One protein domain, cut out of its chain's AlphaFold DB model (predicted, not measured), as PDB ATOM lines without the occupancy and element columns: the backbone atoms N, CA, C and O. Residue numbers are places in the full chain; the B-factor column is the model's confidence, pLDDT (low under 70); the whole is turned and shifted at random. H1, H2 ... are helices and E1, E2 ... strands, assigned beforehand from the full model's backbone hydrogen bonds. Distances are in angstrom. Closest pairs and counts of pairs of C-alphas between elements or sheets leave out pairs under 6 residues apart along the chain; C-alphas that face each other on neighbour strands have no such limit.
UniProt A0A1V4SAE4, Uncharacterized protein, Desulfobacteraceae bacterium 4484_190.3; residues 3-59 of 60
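What this domain is: This is residues 3 to 59 of the 60 residues of an uncharacterized protein of Desulfobacteraceae bacterium 4484_190.3 (UniProt A0A1V4SAE4). Two parallel strands, E1 and E2, lie side by side as a small sheet with the helix H1 packed over one face. From this small body a loop leads to a second helix, H2, which sticks out as a free arm with residues 42 to 59. The printed part has 57 residues, with two named helices and two named strands in the order E1, H1, E2, H2, and its class is mixed, helices and strands. It is only just loose, close to compact, with a radius of gyration of the C-alphas of 12.8 A, and spans 33 by 33 by 20 A.

Where its parts are: Strand E1, residues 3 to 7, begins at C-alpha 3 (-81.794, 40.247, 68.298) and is 13.0 A long from first to last C-alpha. Helix H1, residues 11 to 24, is 20.1 A long and begins at C-alpha 11 (-63.100, 43.658, 61.773). Strand E2, residues 28 to 33, is 15.9 A long. Helix H2, residues 43 to 58, is 23.4 A long and ends at C-alpha 58 (-65.232, 22.175, 75.565).

How they stand to each other: E1 and E2 are parallel neighbours at 22 degrees, with N 4 and O 29 at 2.8 A and N 31 and O 4 at 3.0 A, within hydrogen-bond range. E1, H1 and E2 form a strand-helix-strand unit, two parallel strands with a helix between them along the chain, and its crossover is right-handed. The closest C-alphas of H1 and E2 are those of Gln 22 and Val 30, 6.2 A apart. Those of E1 and H1 are Leu 6 and Leu 18, at 7.3 A. H2 is apart from E1 and from H1, with no C-alphas within 8 A. In H1 every O i to N i+4 pair is within hydrogen-bond range; in H2, 10 of 12 are.

The domain as a whole: The two C-alphas farthest apart, those of Asp 38 and Thr 59, are 34.9 A from each other. The printed part has no cut. The links E1 to H1 and H1 to E2 are tight, and E2 to H2 is short. The mean pLDDT of the printed part is 75.7, and residues 36 to 50 and 52 to 59 are under 70.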
ATOM      1  N   ARG A   3     -82.929  39.491  68.843       89.56
ATOM      2  CA  ARG A   3     -81.794  40.247  68.298       89.56
ATOM      3  C   ARG A   3     -80.502  39.772  68.951       89.56
ATOM      4  O   ARG A   3     -80.474  39.584  70.165       89.56
ATOM      5  N   ILE A   4     -79.457  39.594  68.150       86.75
ATOM      6  CA  ILE A   4     -78.116  39.206  68.589       86.75
ATOM      7  C   ILE A   4     -77.170  40.364  68.269       86.75
ATOM      8  O   ILE A   4     -77.071  40.796  67.122       86.75
ATOM      9  N   VAL A   5     -76.481  40.880  69.286       86.38
ATOM     10  CA  VAL A   5     -75.490  41.948  69.119       86.38
ATOM     11  C   VAL A   5     -74.112  41.373  69.408       86.38
ATOM     12  O   VAL A   5     -73.843  40.948  70.530       86.38
ATOM     13  N   LEU A   6     -73.250  41.355  68.393       86.25
ATOM     14  CA  LEU A   6     -71.851  40.980  68.529       86.25
ATOM     15  C   LEU A   6     -71.036  42.244  68.808       86.25
ATOM     16  O   LEU A   6     -71.012  43.158  67.987       86.25
ATOM     17  N   VAL A   7     -70.361  42.298  69.950       84.50
ATOM     18  CA  VAL A   7     -69.329  43.307  70.202       84.50
ATOM     19  C   VAL A   7     -68.006  42.678  69.815       84.50
ATOM     20  O   VAL A   7     -67.647  41.636  70.359       84.50
ATOM     21  N   GLY A   8     -67.315  43.266  68.849       83.25
ATOM     22  CA  GLY A   8     -66.041  42.730  68.397       83.25
ATOM     23  C   GLY A   8     -64.970  43.804  68.355       83.25
ATOM     24  O   GLY A   8     -65.251  44.960  68.068       83.25
ATOM     25  N   ASN A   9     -63.739  43.395  68.637       77.88
ATOM     26  CA  ASN A   9     -62.576  44.282  68.708       77.88
ATOM     27  C   ASN A   9     -61.696  44.193  67.447       77.88
ATOM     28  O   ASN A   9     -60.621  44.780  67.381       77.88
ATOM     29  N   SER A  10     -62.122  43.422  66.440       79.00
ATOM     30  CA  SER A  10     -61.396  43.243  65.182       79.00
ATOM     31  C   SER A  10     -62.364  42.979  64.034       79.00
ATOM     32  O   SER A  10     -63.250  42.133  64.150       79.00
ATOM     33  N   GLU A  11     -62.179  43.673  62.914       77.12
ATOM     34  CA  GLU A  11     -63.100  43.658  61.773       77.12
ATOM     35  C   GLU A  11     -63.257  42.254  61.158       77.12
ATOM     36  O   GLU A  11     -64.369  41.739  61.056       77.12
ATOM     37  N   LYS A  12     -62.145  41.578  60.832       83.56
ATOM     38  CA  LYS A  12     -62.176  40.272  60.146       83.56
ATOM     39  C   LYS A  12     -62.820  39.148  60.978       83.56
ATOM     40  O   LYS A  12     -63.720  38.495  60.454       83.56
ATOM     41  N   PRO A  13     -62.427  38.897  62.244       86.44
ATOM     42  CA  PRO A  13     -63.065  37.862  63.062       86.44
ATOM     43  C   PRO A  13     -64.545  38.151  63.328       86.44
ATOM     44  O   PRO A  13     -65.363  37.235  63.335       86.44
ATOM     45  N   SER A  14     -64.899  39.425  63.506       87.62
ATOM     46  CA  SER A  14     -66.279  39.825  63.797       87.62
ATOM     47  C   SER A  14     -67.198  39.628  62.600       87.62
ATOM     48  O   SER A  14     -68.345  39.226  62.778       87.62
ATOM     49  N   GLN A  15     -66.686  39.844  61.387       85.69
ATOM     50  CA  GLN A  15     -67.418  39.573  60.154       85.69
ATOM     51  C   GLN A  15     -67.705  38.074  59.985       85.69
ATOM     52  O   GLN A  15     -68.838  37.692  59.706       85.69
ATOM     53  N   VAL A  16     -66.712  37.214  60.237       90.56
ATOM     54  CA  VAL A  16     -66.894  35.752  60.174       90.56
ATOM     55  C   VAL A  16     -67.935  35.288  61.196       90.56
ATOM     56  O   VAL A  16     -68.826  34.508  60.872       90.56
ATOM     57  N   LEU A  17     -67.867  35.799  62.429       89.12
ATOM     58  CA  LEU A  17     -68.838  35.459  63.471       89.12
ATOM     59  C   LEU A  17     -70.248  35.967  63.147       89.12
ATOM     60  O   LEU A  17     -71.219  35.264  63.428       89.12
ATOM     61  N   LEU A  18     -70.373  37.149  62.537       89.19
ATOM     62  CA  LEU A  18     -71.652  37.667  62.055       89.19
ATOM     63  C   LEU A  18     -72.289  36.704  61.050       89.19
ATOM     64  O   LEU A  18     -73.445  36.325  61.226       89.19
ATOM     65  N   GLU A  19     -71.530  36.281  60.040       90.50
ATOM     66  CA  GLU A  19     -72.008  35.363  59.001       90.50
ATOM     67  C   GLU A  19     -72.426  34.008  59.590       90.50
ATOM     68  O   GLU A  19     -73.505  33.496  59.280       90.50
ATOM     69  N   CYS A  20     -71.632  33.450  60.512       92.19
ATOM     70  CA  CYS A  20     -71.981  32.207  61.199       92.19
ATOM     71  C   CYS A  20     -73.280  32.330  62.008       92.19
ATOM     72  O   CYS A  20     -74.124  31.436  61.964       92.19
ATOM     73  N   LEU A  21     -73.462  33.429  62.745       90.44
ATOM     74  CA  LEU A  21     -74.652  33.641  63.571       90.44
ATOM     75  C   LEU A  21     -75.904  33.886  62.727       90.44
ATOM     76  O   LEU A  21     -76.974  33.403  63.091       90.44
ATOM     77  N   GLN A  22     -75.776  34.578  61.595       90.38
ATOM     78  CA  GLN A  22     -76.872  34.740  60.639       90.38
ATOM     79  C   GLN A  22     -77.284  33.400  60.019       90.38
ATOM     80  O   GLN A  22     -78.474  33.143  59.857       90.38
ATOM     81  N   TYR A  23     -76.315  32.529  59.720       92.19
ATOM     82  CA  TYR A  23     -76.591  31.190  59.204       92.19
ATOM     83  C   TYR A  23     -77.262  30.282  60.246       92.19
ATOM     84  O   TYR A  23     -78.226  29.585  59.932       92.19
ATOM     85  N   LEU A  24     -76.770  30.287  61.490       91.50
ATOM     86  CA  LEU A  24     -77.294  29.439  62.568       91.50
ATOM     87  C   LEU A  24     -78.646  29.923  63.108       91.50
ATOM     88  O   LEU A  24     -79.449  29.107  63.555       91.50
ATOM     89  N   PHE A  25     -78.899  31.232  63.071       92.00
ATOM     90  CA  PHE A  25     -80.108  31.856  63.608       92.00
ATOM     91  C   PHE A  25     -80.763  32.784  62.569       92.00
ATOM     92  O   PHE A  25     -80.820  33.996  62.781       92.00
ATOM     93  N   PRO A  26     -81.307  32.241  61.464       89.06
ATOM     94  CA  PRO A  26     -81.864  33.044  60.367       89.06
ATOM     95  C   PRO A  26     -83.104  33.863  60.768       89.06
ATOM     96  O   PRO A  26     -83.479  34.823  60.104       89.06
ATOM     97  N   GLU A  27     -83.749  33.487  61.870       92.12
ATOM     98  CA  GLU A  27     -84.895  34.174  62.479       92.12
ATOM     99  C   GLU A  27     -84.507  35.329  63.421       92.12
ATOM    100  O   GLU A  27     -85.379  36.045  63.932       92.12
ATOM    101  N   CYS A  28     -83.207  35.498  63.675       89.00
ATOM    102  CA  CYS A  28     -82.659  36.532  64.537       89.00
ATOM    103  C   CYS A  28     -82.068  37.678  63.711       89.00
ATOM    104  O   CYS A  28     -81.363  37.478  62.727       89.00
ATOM    105  N   GLU A  29     -82.293  38.906  64.168       90.75
ATOM    106  CA  GLU A  29     -81.593  40.074  63.637       90.75
ATOM    107  C   GLU A  29     -80.196  40.125  64.269       90.75
ATOM    108  O   GLU A  29     -80.077  40.322  65.481       90.75
ATOM    109  N   VAL A  30     -79.142  39.907  63.478       89.44
ATOM    110  CA  VAL A  30     -77.753  39.895  63.963       89.44
ATOM    111  C   VAL A  30     -77.029  41.161  63.507       89.44
ATOM    112  O   VAL A  30     -76.992  41.457  62.314       89.44
ATOM    113  N   SER A  31     -76.435  41.892  64.448       88.00
ATOM    114  CA  SER A  31     -75.678  43.124  64.188       88.00
ATOM    115  C   SER A  31     -74.333  43.113  64.907       88.00
ATOM    116  O   SER A  31     -74.247  42.639  66.040       88.00
ATOM    117  N   VAL A  32     -73.308  43.693  64.285       86.12
ATOM    118  CA  VAL A  32     -71.974  43.864  64.875       86.12
ATOM    119  C   VAL A  32     -71.771  45.315  65.294       86.12
ATOM    120  O   VAL A  32     -72.058  46.232  64.527       86.12
ATOM    121  N   VAL A  33     -71.240  45.522  66.495       84.38
ATOM    122  CA  VAL A  33     -70.796  46.822  66.997       84.38
ATOM    123  C   VAL A  33     -69.289  46.753  67.226       84.38
ATOM    124  O   VAL A  33     -68.815  45.952  68.029       84.38
ATOM    125  N   MET A  34     -68.552  47.605  66.515       80.19
ATOM    126  CA  MET A  34     -67.131  47.859  66.760       80.19
ATOM    127  C   MET A  34     -67.027  49.058  67.715       80.19
ATOM    128  O   MET A  34     -67.350  50.178  67.298       80.19
ATOM    129  N   PRO A  35     -66.644  48.878  68.989       70.31
ATOM    130  CA  PRO A  35     -66.336  50.013  69.841       70.31
ATOM    131  C   PRO A  35     -65.122  50.749  69.256       70.31
ATOM    132  O   PRO A  35     -64.138  50.130  68.860       70.31
ATOM    133  N   LYS A  36     -65.197  52.082  69.163       65.12
ATOM    134  CA  LYS A  36     -64.023  52.902  68.830       65.12
ATOM    135  C   LYS A  36     -62.982  52.717  69.939       65.12
ATOM    136  O   LYS A  36     -63.381  52.606  71.095       65.12
ATOM    137  N   GLU A  37     -61.698  52.710  69.578       57.28
ATOM    138  CA  GLU A  37     -60.522  52.382  70.418       57.28
ATOM    139  C   GLU A  37     -60.438  53.072  71.802       57.28
ATOM    140  O   GLU A  37     -59.644  52.653  72.635       57.28
ATOM    141  N   ASP A  38     -61.288  54.062  72.097       51.50
ATOM    142  CA  ASP A  38     -61.383  54.769  73.383       51.50
ATOM    143  C   ASP A  38     -62.548  54.325  74.293       51.50
ATOM    144  O   ASP A  38     -62.819  54.951  75.320       51.50
ATOM    145  N   ALA A  39     -63.284  53.265  73.954       50.62
ATOM    146  CA  ALA A  39     -64.154  52.638  74.945       50.62
ATOM    147  C   ALA A  39     -63.259  51.862  75.926       50.62
ATOM    148  O   ALA A  39     -62.533  50.977  75.471       50.62
ATOM    149  N   PRO A  40     -63.289  52.139  77.245       50.44
ATOM    150  CA  PRO A  40     -62.559  51.341  78.218       50.44
ATOM    151  C   PRO A  40     -63.198  49.954  78.249       50.44
ATOM    152  O   PRO A  40     -64.127  49.682  79.012       50.44
ATOM    153  N   VAL A  41     -62.739  49.071  77.366       54.38
ATOM    154  CA  VAL A  41     -63.043  47.655  77.457       54.38
ATOM    155  C   VAL A  41     -62.291  47.206  78.695       54.38
ATOM    156  O   VAL A  41     -61.064  47.230  78.736       54.38
ATOM    157  N   ALA A  42     -63.047  46.949  79.762       55.50
ATOM    158  CA  ALA A  42     -62.533  46.489  81.039       55.50
ATOM    159  C   ALA A  42     -61.728  45.204  80.803       55.50
ATOM    160  O   ALA A  42     -62.283  44.106  80.769       55.50
ATOM    161  N   SER A  43     -60.422  45.384  80.611       57.03
ATOM    162  CA  SER A  43     -59.441  44.374  80.211       57.03
ATOM    163  C   SER A  43     -59.400  43.179  81.166       57.03
ATOM    164  O   SER A  43     -59.026  42.086  80.755       57.03
ATOM    165  N   GLU A  44     -59.850  43.348  82.410       54.97
ATOM    166  CA  GLU A  44     -59.937  42.264  83.392       54.97
ATOM    167  C   GLU A  44     -61.122  41.317  83.137       54.97
ATOM    168  O   GLU A  44     -61.051  40.136  83.463       54.97
ATOM    169  N   ARG A  45     -62.208  41.798  82.514       58.03
ATOM    170  CA  ARG A  45     -63.407  40.985  82.246       58.03
ATOM    171  C   ARG A  45     -63.338  40.217  80.932       58.03
ATOM    172  O   ARG A  45     -63.984  39.182  80.829       58.03
ATOM    173  N   GLU A  46     -62.575  40.681  79.941       58.44
ATOM    174  CA  GLU A  46     -62.427  39.951  78.672       58.44
ATOM    175  C   GLU A  46     -61.752  38.593  78.865       58.44
ATOM    176  O   GLU A  46     -62.223  37.606  78.304       58.44
ATOM    177  N   SER A  47     -60.708  38.513  79.697       58.31
ATOM    178  CA  SER A  47     -60.026  37.244  79.976       58.31
ATOM    179  C   SER A  47     -60.937  36.244  80.686       58.31
ATOM    180  O   SER A  47     -61.006  35.095  80.262       58.31
ATOM    181  N   GLU A  48     -61.697  36.678  81.696       65.44
ATOM    182  CA  GLU A  48     -62.628  35.801  82.421       65.44
ATOM    183  C   GLU A  48     -63.790  35.344  81.523       65.44
ATOM    184  O   GLU A  48     -64.191  34.179  81.545       65.44
ATOM    185  N   VAL A  49     -64.327  36.250  80.700       65.94
ATOM    186  CA  VAL A  49     -65.397  35.922  79.750       65.94
ATOM    187  C   VAL A  49     -64.887  34.951  78.688       65.94
ATOM    188  O   VAL A  49     -65.570  33.969  78.420       65.94
ATOM    189  N   MET A  50     -63.689  35.163  78.135       62.34
ATOM    190  CA  MET A  50     -63.069  34.246  77.171       62.34
ATOM    191  C   MET A  50     -62.782  32.871  77.775       62.34
ATOM    192  O   MET A  50     -63.068  31.861  77.134       62.34
ATOM    193  N   GLU A  51     -62.280  32.814  79.009       71.81
ATOM    194  CA  GLU A  51     -62.010  31.558  79.715       71.81
ATOM    195  C   GLU A  51     -63.306  30.779  79.984       71.81
ATOM    196  O   GLU A  51     -63.390  29.577  79.717       71.81
ATOM    197  N   ARG A  52     -64.370  31.472  80.409       69.06
ATOM    198  CA  ARG A  52     -65.701  30.875  80.598       69.06
ATOM    199  C   ARG A  52     -66.325  30.402  79.287       69.06
ATOM    200  O   ARG A  52     -66.976  29.356  79.267       69.06
ATOM    201  N   LEU A  53     -66.126  31.138  78.194       62.34
ATOM    202  CA  LEU A  53     -66.635  30.766  76.872       62.34
ATOM    203  C   LEU A  53     -65.896  29.542  76.320       62.34
ATOM    204  O   LEU A  53     -66.534  28.626  75.807       62.34
ATOM    205  N   GLN A  54     -64.571  29.487  76.485       64.62
ATOM    206  CA  GLN A  54     -63.767  28.313  76.147       64.62
ATOM    207  C   GLN A  54     -64.232  27.088  76.937       64.62
ATOM    208  O   GLN A  54     -64.539  26.066  76.331       64.62
ATOM    209  N   GLN A  55     -64.383  27.188  78.262       69.06
ATOM    210  CA  GLN A  55     -64.898  26.080  79.075       69.06
ATOM    211  C   GLN A  55     -66.271  25.599  78.581       69.06
ATOM    212  O   GLN A  55     -66.466  24.400  78.392       69.06
ATOM    213  N   ALA A  56     -67.199  26.511  78.281       65.44
ATOM    214  CA  ALA A  56     -68.519  26.155  77.762       65.44
ATOM    215  C   ALA A  56     -68.469  25.433  76.400       65.44
ATOM    216  O   ALA A  56     -69.270  24.532  76.162       65.44
ATOM    217  N   LEU A  57     -67.518  25.788  75.530       61.78
ATOM    218  CA  LEU A  57     -67.324  25.154  74.221       61.78
ATOM    219  C   LEU A  57     -66.658  23.770  74.300       61.78
ATOM    220  O   LEU A  57     -66.885  22.956  73.414       61.78
ATOM    221  N   TYR A  58     -65.879  23.481  75.349       60.09
ATOM    222  CA  TYR A  58     -65.232  22.175  75.565       60.09
ATOM    223  C   TYR A  58     -66.004  21.243  76.514       60.09
ATOM    224  O   TYR A  58     -65.561  20.124  76.765       60.09
ATOM    225  N   THR A  59     -67.159  21.675  77.034       63.66
ATOM    226  CA  THR A  59     -68.027  20.838  77.888       63.66
ATOM    227  C   THR A  59     -69.145  20.133  77.097       63.66
ATOM    228  O   THR A  59     -70.169  19.757  77.669       63.66
TER     229      THR A  59